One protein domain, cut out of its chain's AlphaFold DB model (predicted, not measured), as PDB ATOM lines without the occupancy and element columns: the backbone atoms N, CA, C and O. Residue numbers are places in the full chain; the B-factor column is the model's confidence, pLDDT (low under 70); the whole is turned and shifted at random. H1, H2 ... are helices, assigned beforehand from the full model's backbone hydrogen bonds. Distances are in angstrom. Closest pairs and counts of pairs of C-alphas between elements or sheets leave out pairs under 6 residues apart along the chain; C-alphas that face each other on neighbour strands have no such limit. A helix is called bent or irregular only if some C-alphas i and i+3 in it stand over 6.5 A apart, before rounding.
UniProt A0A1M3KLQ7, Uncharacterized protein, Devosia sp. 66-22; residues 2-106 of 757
ATOM      1  N   LEU A   2     -29.100   8.778  18.690       37.47
ATOM      2  CA  LEU A   2     -27.723   9.141  19.084       37.47
ATOM      3  C   LEU A   2     -27.482   9.040  20.607       37.47
ATOM      4  O   LEU A   2     -26.576   8.342  21.028       37.47
ATOM      5  N   ALA A   3     -28.359   9.622  21.435       44.56
ATOM      6  CA  ALA A   3     -28.289   9.483  22.898       44.56
ATOM      7  C   ALA A   3     -28.431   8.024  23.379       44.56
ATOM      8  O   ALA A   3     -27.886   7.654  24.406       44.56
ATOM      9  N   THR A   4     -29.131   7.187  22.610       46.44
ATOM     10  CA  THR A   4     -29.306   5.754  22.884       46.44
ATOM     11  C   THR A   4     -28.049   4.962  22.554       46.44
ATOM     12  O   THR A   4     -27.662   4.099  23.323       46.44
ATOM     13  N   ALA A   5     -27.416   5.258  21.417       45.88
ATOM     14  CA  ALA A   5     -26.144   4.663  21.039       45.88
ATOM     15  C   ALA A   5     -25.054   5.064  22.039       45.88
ATOM     16  O   ALA A   5     -24.308   4.210  22.484       45.88
ATOM     17  N   VAL A   6     -25.031   6.330  22.470       45.88
ATOM     18  CA  VAL A   6     -24.136   6.790  23.541       45.88
ATOM     19  C   VAL A   6     -24.439   6.056  24.847       45.88
ATOM     20  O   VAL A   6     -23.526   5.492  25.427       45.88
ATOM     21  N   TRP A   7     -25.704   5.969  25.269       54.28
ATOM     22  CA  TRP A   7     -26.073   5.314  26.527       54.28
ATOM     23  C   TRP A   7     -25.781   3.804  26.544       54.28
ATOM     24  O   TRP A   7     -25.157   3.321  27.483       54.28
ATOM     25  N   LEU A   8     -26.134   3.067  25.483       47.84
ATOM     26  CA  LEU A   8     -25.810   1.640  25.333       47.84
ATOM     27  C   LEU A   8     -24.296   1.378  25.274       47.84
ATOM     28  O   LEU A   8     -23.857   0.305  25.668       47.84
ATOM     29  N   VAL A   9     -23.505   2.351  24.810       50.34
ATOM     30  CA  VAL A   9     -22.035   2.279  24.796       50.34
ATOM     31  C   VAL A   9     -21.427   2.682  26.149       50.34
ATOM     32  O   VAL A   9     -20.368   2.177  26.507       50.34
ATOM     33  N   THR A  10     -22.076   3.548  26.937       46.59
ATOM     34  CA  THR A  10     -21.553   4.025  28.234       46.59
ATOM     35  C   THR A  10     -21.962   3.173  29.433       46.59
ATOM     36  O   THR A  10     -21.260   3.162  30.439       46.59
ATOM     37  N   VAL A  11     -23.081   2.453  29.360       49.78
ATOM     38  CA  VAL A  11     -23.556   1.569  30.444       49.78
ATOM     39  C   VAL A  11     -22.542   0.464  30.787       49.78
ATOM     40  O   VAL A  11     -22.232   0.318  31.967       49.78
ATOM     41  N   PRO A  12     -21.921  -0.240  29.822       49.03
ATOM     42  CA  PRO A  12     -20.923  -1.279  30.116       49.03
ATOM     43  C   PRO A  12     -19.644  -0.714  30.736       49.03
ATOM     44  O   PRO A  12     -18.954  -1.397  31.478       49.03
ATOM     45  N   LEU A  13     -19.338   0.557  30.458       50.41
ATOM     46  CA  LEU A  13     -18.215   1.270  31.073       50.41
ATOM     47  C   LEU A  13     -18.513   1.683  32.523       50.41
ATOM     48  O   LEU A  13     -17.593   2.042  33.254       50.41
ATOM     49  N   SER A  14     -19.786   1.650  32.927       52.69
ATOM     50  CA  SER A  14     -20.263   2.089  34.244       52.69
ATOM     51  C   SER A  14     -20.553   0.919  35.188       52.69
ATOM     52  O   SER A  14     -20.489   1.093  36.403       52.69
ATOM     53  N   TYR A  15     -20.847  -0.266  34.642       60.91
ATOM     54  CA  TYR A  15     -21.064  -1.489  35.409       60.91
ATOM     55  C   TYR A  15     -19.858  -2.414  35.266       60.91
ATOM     56  O   TYR A  15     -19.632  -2.953  34.182       60.91
ATOM     57  N   PRO A  16     -19.066  -2.613  36.327       67.12
ATOM     58  CA  PRO A  16     -17.998  -3.592  36.269       67.12
ATOM     59  C   PRO A  16     -18.593  -4.986  36.036       67.12
ATOM     60  O   PRO A  16     -19.531  -5.378  36.733       67.12
ATOM     61  N   LEU A  17     -18.027  -5.738  35.088       79.38
ATOM     62  CA  LEU A  17     -18.292  -7.172  34.949       79.38
ATOM     63  C   LEU A  17     -18.053  -7.810  36.312       79.38
ATOM     64  O   LEU A  17     -16.946  -7.699  36.833       79.38
ATOM     65  N   THR A  18     -19.085  -8.389  36.912       84.94
ATOM     66  CA  THR A  18     -19.037  -8.913  38.280       84.94
ATOM     67  C   THR A  18     -19.638 -10.308  38.284       84.94
ATOM     68  O   THR A  18     -20.628 -10.538  37.597       84.94
ATOM     69  N   LEU A  19     -19.040 -11.220  39.045       89.44
ATOM     70  CA  LEU A  19     -19.615 -12.515  39.381       89.44
ATOM     71  C   LEU A  19     -20.467 -12.358  40.656       89.44
ATOM     72  O   LEU A  19     -19.902 -12.079  41.715       89.44
ATOM     73  N   PRO A  20     -21.804 -12.489  40.585       89.69
ATOM     74  CA  PRO A  20     -22.656 -12.417  41.769       89.69
ATOM     75  C   PRO A  20     -22.395 -13.586  42.726       89.69
ATOM     76  O   PRO A  20     -22.333 -14.731  42.293       89.69
ATOM     77  N   VAL A  21     -22.313 -13.299  44.030       89.38
ATOM     78  CA  VAL A  21     -22.108 -14.305  45.098       89.38
ATOM     79  C   VAL A  21     -23.384 -15.100  45.412       89.38
ATOM     80  O   VAL A  21     -23.341 -16.183  46.000       89.38
ATOM     81  N   ASP A  22     -24.535 -14.564  45.003       90.50
ATOM     82  CA  ASP A  22     -25.842 -15.202  45.125       90.50
ATOM     83  C   ASP A  22     -26.004 -16.317  44.083       90.50
ATOM     84  O   ASP A  22     -26.624 -16.151  43.031       90.50
ATOM     85  N   ASP A  23     -25.413 -17.469  44.398       94.56
ATOM     86  CA  ASP A  23     -25.445 -18.668  43.562       94.56
ATOM     87  C   ASP A  23     -26.856 -19.227  43.348       94.56
ATOM     88  O   ASP A  23     -27.019 -20.057  42.459       94.56
ATOM     89  N   TYR A  24     -27.846 -18.809  44.148       93.56
ATOM     90  CA  TYR A  24     -29.232 -19.245  44.017       93.56
ATOM     91  C   TYR A  24     -29.958 -18.430  42.940       93.56
ATOM     92  O   TYR A  24     -30.348 -18.973  41.905       93.56
ATOM     93  N   HIS A  25     -30.099 -17.114  43.141       90.12
ATOM     94  CA  HIS A  25     -30.868 -16.276  42.214       90.12
ATOM     95  C   HIS A  25     -30.140 -16.127  40.883       90.12
ATOM     96  O   HIS A  25     -30.758 -16.190  39.823       90.12
ATOM     97  N   PHE A  26     -28.812 -15.977  40.912       93.50
ATOM     98  CA  PHE A  26     -28.044 -15.927  39.672       93.50
ATOM     99  C   PHE A  26     -28.007 -17.295  38.976       93.50
ATOM    100  O   PHE A  26     -28.031 -17.373  37.746       93.50
ATOM    101  N   GLY A  27     -28.041 -18.382  39.754       94.25
ATOM    102  CA  GLY A  27     -28.185 -19.740  39.242       94.25
ATOM    103  C   GLY A  27     -29.463 -19.947  38.428       94.25
ATOM    104  O   GLY A  27     -29.425 -20.665  37.434       94.25
ATOM    105  N   GLU A  28     -30.575 -19.286  38.762       90.94
ATOM    106  CA  GLU A  28     -31.804 -19.347  37.953       90.94
ATOM    107  C   GLU A  28     -31.562 -18.858  36.512       90.94
ATOM    108  O   GLU A  28     -31.983 -19.528  35.568       90.94
ATOM    109  N   SER A  29     -30.799 -17.774  36.327       92.50
ATOM    110  CA  SER A  29     -30.408 -17.251  35.007       92.50
ATOM    111  C   SER A  29     -29.396 -18.143  34.286       92.50
ATOM    112  O   SER A  29     -29.571 -18.482  33.112       92.50
ATOM    113  N   LEU A  30     -28.342 -18.566  34.990       95.62
ATOM    114  CA  LEU A  30     -27.284 -19.410  34.428       95.62
ATOM    115  C   LEU A  30     -27.827 -20.758  33.941       95.62
ATOM    116  O   LEU A  30     -27.550 -21.180  32.817       95.62
ATOM    117  N   LEU A  31     -28.636 -21.418  34.769       94.75
ATOM    118  CA  LEU A  31     -29.191 -22.730  34.462       94.75
ATOM    119  C   LEU A  31     -30.304 -22.667  33.430       94.75
ATOM    120  O   LEU A  31     -30.408 -23.568  32.605       94.75
ATOM    121  N   ALA A  32     -31.095 -21.593  33.418       93.25
ATOM    122  CA  ALA A  32     -32.011 -21.331  32.322       93.25
ATOM    123  C   ALA A  32     -31.253 -21.220  30.994       93.25
ATOM    124  O   ALA A  32     -31.598 -21.885  30.018       93.25
ATOM    125  N   TYR A  33     -30.180 -20.431  30.945       94.94
ATOM    126  CA  TYR A  33     -29.358 -20.334  29.744       94.94
ATOM    127  C   TYR A  33     -28.743 -21.685  29.340       94.94
ATOM    128  O   TYR A  33     -28.812 -22.059  28.168       94.94
ATOM    129  N   GLN A  34     -28.209 -22.448  30.294       94.19
ATOM    130  CA  GLN A  34     -27.675 -23.786  30.040       94.19
ATOM    131  C   GLN A  34     -28.743 -24.737  29.485       94.19
ATOM    132  O   GLN A  34     -28.539 -25.334  28.429       94.19
ATOM    133  N   ALA A  35     -29.917 -24.806  30.117       92.12
ATOM    134  CA  ALA A  35     -31.033 -25.629  29.662       92.12
ATOM    135  C   ALA A  35     -31.499 -25.236  28.248       92.12
ATOM    136  O   ALA A  35     -31.863 -26.094  27.446       92.12
ATOM    137  N   LEU A  36     -31.459 -23.941  27.899       91.44
ATOM    138  CA  LEU A  36     -31.747 -23.465  26.541       91.44
ATOM    139  C   LEU A  36     -30.749 -24.002  25.503       91.44
ATOM    140  O   LEU A  36     -31.144 -24.255  24.365       91.44
ATOM    141  N   LEU A  37     -29.474 -24.155  25.867       90.31
ATOM    142  CA  LEU A  37     -28.455 -24.726  24.983       90.31
ATOM    143  C   LEU A  37     -28.571 -26.252  24.859       90.31
ATOM    144  O   LEU A  37     -28.272 -26.788  23.794       90.31
ATOM    145  N   GLU A  38     -28.986 -26.932  25.929       86.06
ATOM    146  CA  GLU A  38     -29.044 -28.396  26.005       86.06
ATOM    147  C   GLU A  38     -30.260 -29.000  25.281       86.06
ATOM    148  O   GLU A  38     -30.146 -30.096  24.727       86.06
ATOM    149  N   GLY A  39     -31.403 -28.305  25.195       78.31
ATOM    150  CA  GLY A  39     -32.513 -28.789  24.369       78.31
ATOM    151  C   GLY A  39     -33.909 -28.218  24.655       78.31
ATOM    152  O   GLY A  39     -34.093 -27.344  25.498       78.31
ATOM    153  N   PRO A  40     -34.934 -28.707  23.927       57.88
ATOM    154  CA  PRO A  40     -36.282 -28.132  23.906       57.88
ATOM    155  C   PRO A  40     -37.174 -28.517  25.098       57.88
ATOM    156  O   PRO A  40     -38.316 -28.060  25.155       57.88
ATOM    157  N   ASN A  41     -36.696 -29.330  26.044       75.56
ATOM    158  CA  ASN A  41     -37.513 -29.916  27.117       75.56
ATOM    159  C   ASN A  41     -37.763 -28.955  28.299       75.56
ATOM    160  O   ASN A  41     -37.846 -29.332  29.469       75.56
ATOM    161  N   TRP A  42     -37.914 -27.675  27.978       84.12
ATOM    162  CA  TRP A  42     -38.313 -26.646  28.918       84.12
ATOM    163  C   TRP A  42     -39.714 -26.909  29.460       84.12
ATOM    164  O   TRP A  42     -40.652 -27.222  28.724       84.12
ATOM    165  N   PHE A  43     -39.853 -26.716  30.764       81.62
ATOM    166  CA  PHE A  43     -41.046 -26.972  31.559       81.62
ATOM    167  C   PHE A  43     -41.461 -28.446  31.683       81.62
ATOM    168  O   PHE A  43     -42.467 -28.728  32.331       81.62
ATOM    169  N   THR A  44     -40.703 -29.386  31.114       82.25
ATOM    170  CA  THR A  44     -40.859 -30.826  31.386       82.25
ATOM    171  C   THR A  44     -39.677 -31.357  32.180       82.25
ATOM    172  O   THR A  44     -39.878 -31.954  33.233       82.25
ATOM    173  N   ASP A  45     -38.465 -31.049  31.720       85.44
ATOM    174  CA  ASP A  45     -37.217 -31.581  32.275       85.44
ATOM    175  C   ASP A  45     -36.441 -30.492  33.023       85.44
ATOM    176  O   ASP A  45     -35.576 -30.797  33.833       85.44
ATOM    177  N   PHE A  46     -36.782 -29.221  32.785       90.19
ATOM    178  CA  PHE A  46     -36.278 -28.063  33.516       90.19
ATOM    179  C   PHE A  46     -37.412 -27.066  33.781       90.19
ATOM    180  O   PHE A  46     -38.059 -26.578  32.852       90.19
ATOM    181  N   LEU A  47     -37.665 -26.754  35.049       87.81
ATOM    182  CA  LEU A  47     -38.688 -25.817  35.502       87.81
ATOM    183  C   LEU A  47     -38.017 -24.494  35.883       87.81
ATOM    184  O   LEU A  47     -37.412 -24.378  36.946       87.81
ATOM    185  N   SER A  48     -38.157 -23.488  35.019       85.31
ATOM    186  CA  SER A  48     -37.723 -22.125  35.332       85.31
ATOM    187  C   SER A  48     -38.818 -21.369  36.107       85.31
ATOM    188  O   SER A  48     -39.944 -21.261  35.600       85.31
ATOM    189  N   PRO A  49     -38.503 -20.785  37.281       76.50
ATOM    190  CA  PRO A  49     -39.434 -19.958  38.049       76.50
ATOM    191  C   PRO A  49     -39.971 -18.746  37.275       76.50
ATOM    192  O   PRO A  49     -41.148 -18.397  37.423       76.50
ATOM    193  N   HIS A  50     -39.152 -18.127  36.416       77.06
ATOM    194  CA  HIS A  50     -39.555 -16.958  35.624       77.06
ATOM    195  C   HIS A  50     -39.790 -17.271  34.144       77.06
ATOM    196  O   HIS A  50     -40.220 -16.404  33.390       77.06
ATOM    197  N   GLY A  51     -39.607 -18.520  33.731       81.75
ATOM    198  CA  GLY A  51     -39.717 -18.944  32.345       81.75
ATOM    199  C   GLY A  51     -38.508 -18.531  31.506       81.75
ATOM    200  O   GLY A  51     -37.385 -18.420  31.990       81.75
ATOM    201  N   TYR A  52     -38.712 -18.334  30.206       86.69
ATOM    202  CA  TYR A  52     -37.605 -18.074  29.280       86.69
ATOM    203  C   TYR A  52     -36.869 -16.755  29.524       86.69
ATOM    204  O   TYR A  52     -35.775 -16.592  28.983       86.69
ATOM    205  N   SER A  53     -37.428 -15.817  30.299       84.94
ATOM    206  CA  SER A  53     -36.749 -14.556  30.608       84.94
ATOM    207  C   SER A  53     -35.379 -14.772  31.236       84.94
ATOM    208  O   SER A  53     -34.456 -14.036  30.897       84.94
ATOM    209  N   ASP A  54     -35.237 -15.805  32.067       87.81
ATOM    210  CA  ASP A  54     -33.997 -16.107  32.789       87.81
ATOM    211  C   ASP A  54     -32.844 -16.477  31.844       87.81
ATOM    212  O   ASP A  54     -31.686 -16.199  32.131       87.81
ATOM    213  N   ALA A  55     -33.145 -17.032  30.666       92.75
ATOM    214  CA  ALA A  55     -32.124 -17.413  29.691       92.75
ATOM    215  C   ALA A  55     -31.669 -16.249  28.789       92.75
ATOM    216  O   ALA A  55     -30.649 -16.356  28.101       92.75
ATOM    217  N   LEU A  56     -32.427 -15.146  28.728       91.44
ATOM    218  CA  LEU A  56     -32.198 -14.086  27.739       91.44
ATOM    219  C   LEU A  56     -30.910 -13.300  27.994       91.44
ATOM    220  O   LEU A  56     -30.266 -12.894  27.023       91.44
ATOM    221  N   GLY A  57     -30.507 -13.131  29.258       90.88
ATOM    222  CA  GLY A  57     -29.204 -12.569  29.607       90.88
ATOM    223  C   GLY A  57     -28.072 -13.358  28.970       90.88
ATOM    224  O   GLY A  57     -27.254 -12.792  28.245       90.88
ATOM    225  N   GLY A  58     -28.088 -14.685  29.117       93.81
ATOM    226  CA  GLY A  58     -27.060 -15.543  28.532       93.81
ATOM    227  C   GLY A  58     -27.076 -15.601  27.004       93.81
ATOM    228  O   GLY A  58     -26.019 -15.677  26.374       93.81
ATOM    229  N   VAL A  59     -28.245 -15.462  26.371       94.62
ATOM    230  CA  VAL A  59     -28.324 -15.304  24.908       94.62
ATOM    231  C   VAL A  59     -27.619 -14.023  24.459       94.62
ATOM    232  O   VAL A  59     -26.842 -14.061  23.503       94.62
ATOM    233  N   LEU A  60     -27.858 -12.895  25.136       91.38
ATOM    234  CA  LEU A  60     -27.175 -11.638  24.819       91.38
ATOM    235  C   LEU A  60     -25.676 -11.717  25.109       91.38
ATOM    236  O   LEU A  60     -24.885 -11.265  24.287       91.38
ATOM    237  N   ALA A  61     -25.287 -12.335  26.219       91.69
ATOM    238  CA  ALA A  61     -23.895 -12.559  26.594       91.69
ATOM    239  C   ALA A  61     -23.133 -13.338  25.506       91.69
ATOM    240  O   ALA A  61     -22.106 -12.885  24.997       91.69
ATOM    241  N   LYS A  62     -23.732 -14.428  25.005       93.44
ATOM    242  CA  LYS A  62     -23.199 -15.193  23.868       93.44
ATOM    243  C   LYS A  62     -23.041 -14.347  22.605       93.44
ATOM    244  O   LYS A  62     -22.042 -14.482  21.903       93.44
ATOM    245  N   LEU A  63     -24.010 -13.478  22.298       91.44
ATOM    246  CA  LEU A  63     -23.919 -12.567  21.147       91.44
ATOM    247  C   LEU A  63     -22.805 -11.524  21.309       91.44
ATOM    248  O   LEU A  63     -22.260 -11.062  20.308       91.44
ATOM    249  N   LEU A  64     -22.467 -11.167  22.548       85.94
ATOM    250  CA  LEU A  64     -21.353 -10.282  22.890       85.94
ATOM    251  C   LEU A  64     -20.001 -11.015  22.950       85.94
ATOM    252  O   LEU A  64     -18.969 -10.359  23.061       85.94
ATOM    253  N   GLY A  65     -19.998 -12.345  22.806       88.19
ATOM    254  CA  GLY A  65     -18.794 -13.172  22.737       88.19
ATOM    255  C   GLY A  65     -18.280 -13.684  24.081       88.19
ATOM    256  O   GLY A  65     -17.173 -14.212  24.119       88.19
ATOM    257  N   ASP A  66     -19.058 -13.548  25.155       88.69
ATOM    258  CA  ASP A  66     -18.696 -14.027  26.488       88.69
ATOM    259  C   ASP A  66     -19.935 -14.593  27.181       88.69
ATOM    260  O   ASP A  66     -20.797 -13.842  27.626       88.69
ATOM    261  N   ASP A  67     -20.044 -15.918  27.242       92.75
ATOM    262  CA  ASP A  67     -21.096 -16.617  27.979       92.75
ATOM    263  C   ASP A  67     -20.643 -17.068  29.379       92.75
ATOM    264  O   ASP A  67     -21.304 -17.891  29.999       92.75
ATOM    265  N   SER A  68     -19.549 -16.536  29.928       93.25
ATOM    266  CA  SER A  68     -19.173 -16.783  31.329       93.25
ATOM    267  C   SER A  68     -20.167 -16.169  32.327       93.25
ATOM    268  O   SER A  68     -21.012 -15.361  31.951       93.25
ATOM    269  N   GLY A  69     -20.059 -16.497  33.620       92.62
ATOM    270  CA  GLY A  69     -20.884 -15.901  34.682       92.62
ATOM    271  C   GLY A  69     -20.947 -14.364  34.614       92.62
ATOM    272  O   GLY A  69     -22.031 -13.815  34.426       92.62
ATOM    273  N   PRO A  70     -19.817 -13.636  34.666       90.81
ATOM    274  CA  PRO A  70     -19.810 -12.181  34.511       90.81
ATOM    275  C   PRO A  70     -20.381 -11.702  33.169       90.81
ATOM    276  O   PRO A  70     -21.048 -10.664  33.124       90.81
ATOM    277  N   GLY A  71     -20.154 -12.454  32.087       90.62
ATOM    278  CA  GLY A  71     -20.729 -12.185  30.770       90.62
ATOM    279  C   GLY A  71     -22.258 -12.261  30.772       90.62
ATOM    280  O   GLY A  71     -22.921 -11.349  30.277       90.62
ATOM    281  N   ILE A  72     -22.833 -13.298  31.388       94.12
ATOM    282  CA  ILE A  72     -24.285 -13.483  31.541       94.12
ATOM    283  C   ILE A  72     -24.887 -12.362  32.388       94.12
ATOM    284  O   ILE A  72     -25.871 -11.754  31.966       94.12
ATOM    285  N   TYR A  73     -24.246 -12.008  33.503       90.94
ATOM    286  CA  TYR A  73     -24.658 -10.871  34.329       90.94
ATOM    287  C   TYR A  73     -24.677  -9.556  33.533       90.94
ATOM    288  O   TYR A  73     -25.634  -8.779  33.595       90.94
ATOM    289  N   ALA A  74     -23.651  -9.313  32.713       86.19
ATOM    290  CA  ALA A  74     -23.641  -8.170  31.805       86.19
ATOM    291  C   ALA A  74     -24.771  -8.261  30.773       86.19
ATOM    292  O   ALA A  74     -25.442  -7.263  30.508       86.19
ATOM    293  N   GLY A  75     -25.013  -9.450  30.222       89.25
ATOM    294  CA  GLY A  75     -26.128  -9.748  29.332       89.25
ATOM    295  C   GLY A  75     -27.484  -9.364  29.927       89.25
ATOM    296  O   GLY A  75     -28.278  -8.721  29.239       89.25
ATOM    297  N   ASP A  76     -27.731  -9.656  31.204       86.31
ATOM    298  CA  ASP A  76     -28.949  -9.245  31.916       86.31
ATOM    299  C   ASP A  76     -29.063  -7.722  32.052       86.31
ATOM    300  O   ASP A  76     -30.133  -7.144  31.822       86.31
ATOM    301  N   ILE A  77     -27.953  -7.040  32.344       82.56
ATOM    302  CA  ILE A  77     -27.906  -5.572  32.350       82.56
ATOM    303  C   ILE A  77     -28.252  -5.043  30.955       82.56
ATOM    304  O   ILE A  77     -29.134  -4.191  30.821       82.56
ATOM    305  N   PHE A  78     -27.630  -5.560  29.895       82.44
ATOM    306  CA  PHE A  78     -27.940  -5.158  28.524       82.44
ATOM    307  C   PHE A  78     -29.400  -5.418  28.160       82.44
ATOM    308  O   PHE A  78     -30.025  -4.560  27.533       82.44
ATOM    309  N   LEU A  79     -29.958  -6.555  28.576       84.56
ATOM    310  CA  LEU A  79     -31.357  -6.900  28.361       84.56
ATOM    311  C   LEU A  79     -32.274  -5.867  29.013       84.56
ATOM    312  O   LEU A  79     -33.137  -5.299  28.340       84.56
ATOM    313  N   LEU A  80     -32.057  -5.577  30.298       78.94
ATOM    314  CA  LEU A  80     -32.804  -4.571  31.050       78.94
ATOM    315  C   LEU A  80     -32.789  -3.222  30.321       78.94
ATOM    316  O   LEU A  80     -33.834  -2.601  30.110       78.94
ATOM    317  N   HIS A  81     -31.609  -2.794  29.879       76.06
ATOM    318  CA  HIS A  81     -31.406  -1.514  29.207       76.06
ATOM    319  C   HIS A  81     -32.050  -1.486  27.812       76.06
ATOM    320  O   HIS A  81     -32.689  -0.497  27.436       76.06
ATOM    321  N   ALA A  82     -31.955  -2.579  27.053       79.62
ATOM    322  CA  ALA A  82     -32.605  -2.724  25.756       79.62
ATOM    323  C   ALA A  82     -34.136  -2.683  25.884       79.62
ATOM    324  O   ALA A  82     -34.800  -1.964  25.132       79.62
ATOM    325  N   LEU A  83     -34.706  -3.390  26.864       77.38
ATOM    326  CA  LEU A  83     -36.142  -3.367  27.146       77.38
ATOM    327  C   LEU A  83     -36.599  -1.979  27.585       77.38
ATOM    328  O   LEU A  83     -37.569  -1.455  27.033       77.38
ATOM    329  N   ALA A  84     -35.872  -1.350  28.513       72.44
ATOM    330  CA  ALA A  84     -36.162   0.001  28.984       72.44
ATOM    331  C   ALA A  84     -36.173   0.985  27.815       72.44
ATOM    332  O   ALA A  84     -37.077   1.816  27.703       72.44
ATOM    333  N   PHE A  85     -35.216   0.849  26.895       74.38
ATOM    334  CA  PHE A  85     -35.164   1.652  25.686       74.38
ATOM    335  C   PHE A  85     -36.366   1.406  24.771       74.38
ATOM    336  O   PHE A  85     -37.009   2.371  24.360       74.38
ATOM    337  N   ILE A  86     -36.687   0.152  24.441       76.88
ATOM    338  CA  ILE A  86     -37.800  -0.173  23.535       76.88
ATOM    339  C   ILE A  86     -39.120   0.351  24.109       76.88
ATOM    340  O   ILE A  86     -39.887   1.002  23.392       76.88
ATOM    341  N   VAL A  87     -39.362   0.117  25.400       72.81
ATOM    342  CA  VAL A  87     -40.551   0.593  26.118       72.81
ATOM    343  C   VAL A  87     -40.599   2.123  26.108       72.81
ATOM    344  O   VAL A  87     -41.586   2.703  25.646       72.81
ATOM    345  N   SER A  88     -39.507   2.789  26.499       67.56
ATOM    346  CA  SER A  88     -39.406   4.256  26.500       67.56
ATOM    347  C   SER A  88     -39.617   4.854  25.115       67.56
ATOM    348  O   SER A  88     -40.349   5.825  24.963       67.56
ATOM    349  N   TRP A  89     -39.010   4.271  24.081       71.94
ATOM    350  CA  TRP A  89     -39.132   4.717  22.697       71.94
ATOM    351  C   TRP A  89     -40.570   4.616  22.198       71.94
ATOM    352  O   TRP A  89     -41.093   5.555  21.591       71.94
ATOM    353  N   ARG A  90     -41.230   3.484  22.460       73.69
ATOM    354  CA  ARG A  90     -42.632   3.280  22.084       73.69
ATOM    355  C   ARG A  90     -43.537   4.283  22.779       73.69
ATOM    356  O   ARG A  90     -44.406   4.853  22.122       73.69
ATOM    357  N   ILE A  91     -43.289   4.560  24.053       65.00
ATOM    358  CA  ILE A  91     -44.070   5.527  24.821       65.00
ATOM    359  C   ILE A  91     -43.795   6.963  24.356       65.00
ATOM    360  O   ILE A  91     -44.744   7.688  24.064       65.00
ATOM    361  N   LEU A  92     -42.534   7.353  24.156       64.38
ATOM    362  CA  LEU A  92     -42.130   8.654  23.598       64.38
ATOM    363  C   LEU A  92     -42.785   8.929  22.243       64.38
ATOM    364  O   LEU A  92     -43.310  10.017  22.013       64.38
ATOM    365  N   ARG A  93     -42.801   7.941  21.341       70.12
ATOM    366  CA  ARG A  93     -43.463   8.082  20.034       70.12
ATOM    367  C   ARG A  93     -44.969   8.302  20.146       70.12
ATOM    368  O   ARG A  93     -45.561   8.840  19.212       70.12
ATOM    369  N   ARG A  94     -45.592   7.847  21.232       65.31
ATOM    370  CA  ARG A  94     -47.041   7.932  21.449       65.31
ATOM    371  C   ARG A  94     -47.442   9.181  22.231       65.31
ATOM    372  O   ARG A  94     -48.459   9.772  21.885       65.31
ATOM    373  N   LEU A  95     -46.656   9.585  23.228       56.94
ATOM    374  CA  LEU A  95     -46.962  10.702  24.131       56.94
ATOM    375  C   LEU A  95     -46.182  11.988  23.870       56.94
ATOM    376  O   LEU A  95     -46.488  13.020  24.463       56.94
ATOM    377  N   GLY A  96     -45.161  11.940  23.020       59.62
ATOM    378  CA  GLY A  96     -44.214  13.036  22.868       59.62
ATOM    379  C   GLY A  96     -43.212  13.126  24.026       59.62
ATOM    380  O   GLY A  96     -43.191  12.301  24.940       59.62
ATOM    381  N   ALA A  97     -42.349  14.143  23.960       59.41
ATOM    382  CA  ALA A  97     -41.183  14.284  24.835       59.41
ATOM    383  C   ALA A  97     -41.542  14.394  26.325       59.41
ATOM    384  O   ALA A  97     -40.901  13.755  27.151       59.41
ATOM    385  N   VAL A  98     -42.593  15.146  26.666       53.75
ATOM    386  CA  VAL A  98     -43.007  15.364  28.063       53.75
ATOM    387  C   VAL A  98     -43.456  14.055  28.714       53.75
ATOM    388  O   VAL A  98     -42.967  13.709  29.785       53.75
ATOM    389  N   GLY A  99     -44.312  13.274  28.043       53.00
ATOM    390  CA  GLY A  99     -44.759  11.979  28.564       53.00
ATOM    391  C   GLY A  99     -43.632  10.948  28.666       53.00
ATOM    392  O   GLY A  99     -43.618  10.142  29.588       53.00
ATOM    393  N   GLY A 100     -42.647  10.991  27.767       53.38
ATOM    394  CA  GLY A 100     -41.489  10.104  27.877       53.38
ATOM    395  C   GLY A 100     -40.473  10.502  28.948       53.38
ATOM    396  O   GLY A 100     -39.861   9.612  29.528       53.38
ATOM    397  N   ILE A 101     -40.320  11.795  29.259       53.38
ATOM    398  CA  ILE A 101     -39.473  12.259  30.374       53.38
ATOM    399  C   ILE A 101     -40.072  11.824  31.712       53.38
ATOM    400  O   ILE A 101     -39.363  11.248  32.532       53.38
ATOM    401  N   PHE A 102     -41.382  12.016  31.910       51.25
ATOM    402  CA  PHE A 102     -42.066  11.509  33.103       51.25
ATOM    403  C   PHE A 102     -41.972   9.986  33.227       51.25
ATOM    404  O   PHE A 102     -41.989   9.488  34.338       51.25
ATOM    405  N   LEU A 103     -41.847   9.239  32.126       52.28
ATOM    406  CA  LEU A 103     -41.683   7.787  32.197       52.28
ATOM    407  C   LEU A 103     -40.254   7.405  32.579       52.28
ATOM    408  O   LEU A 103     -40.057   6.561  33.441       52.28
ATOM    409  N   ALA A 104     -39.259   8.017  31.933       52.91
ATOM    410  CA  ALA A 104     -37.850   7.695  32.146       52.91
ATOM    411  C   ALA A 104     -37.419   7.907  33.605       52.91
ATOM    412  O   ALA A 104     -36.577   7.170  34.102       52.91
ATOM    413  N   LEU A 105     -38.036   8.871  34.296       50.19
ATOM    414  CA  LEU A 105     -37.802   9.144  35.717       50.19
ATOM    415  C   LEU A 105     -38.404   8.093  36.663       50.19
ATOM    416  O   LEU A 105     -38.163   8.146  37.864       50.19
ATOM    417  N   VAL A 106     -39.224   7.182  36.141       48.41
ATOM    418  CA  VAL A 106     -40.132   6.351  36.934       48.41
ATOM    419  C   VAL A 106     -40.085   4.877  36.515       48.41
ATOM    420  O   VAL A 106     -40.641   4.014  37.189       48.41
TER     421      VAL A 106
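AT A GLANCE: This is residues 2 to 106 of the 757 residues of an uncharacterized protein of Devosia sp. 66-22 (UniProt A0A1M3KLQ7). Long helix arm H4a is crossed by H3, on which H2 packs; H1 runs beside H4a, and H4b folds back from its end. The all-helix printed part has 105 residues and four named helices. It is only just loose, with radius of gyration of the C-alphas 15.9 A, spanning 47 by 30 by 23 A.

HOW THE PARTS SIT: H1, residues 2 to 14, touches H4a, residues 69 to 94, running opposite ways. H2, residues 25 to 38, touches H3, residues 53 to 64, closest C-alphas Tyr 33 and Ala 55, 4.0 A. H3 touches H4a, about perpendicular at 77 degrees. H4a has every O i to N i+4 pair within hydrogen-bond range.

IN THESE COORDINATES: H1 begins at (-27.723, 9.141, 19.084). H3 is only just irregular, with 6.8 A between C-alphas 54 and 57. H4, one helix by hydrogen bonds, is bent, with 9.3 A between C-alphas 94 and 97, into H4a and H4b, residues 97 to 104.

THE WHOLE: The printed part has no cut; 32 residues are under 70 pLDDT, among them residues 2 to 16 and residues 94 to 106.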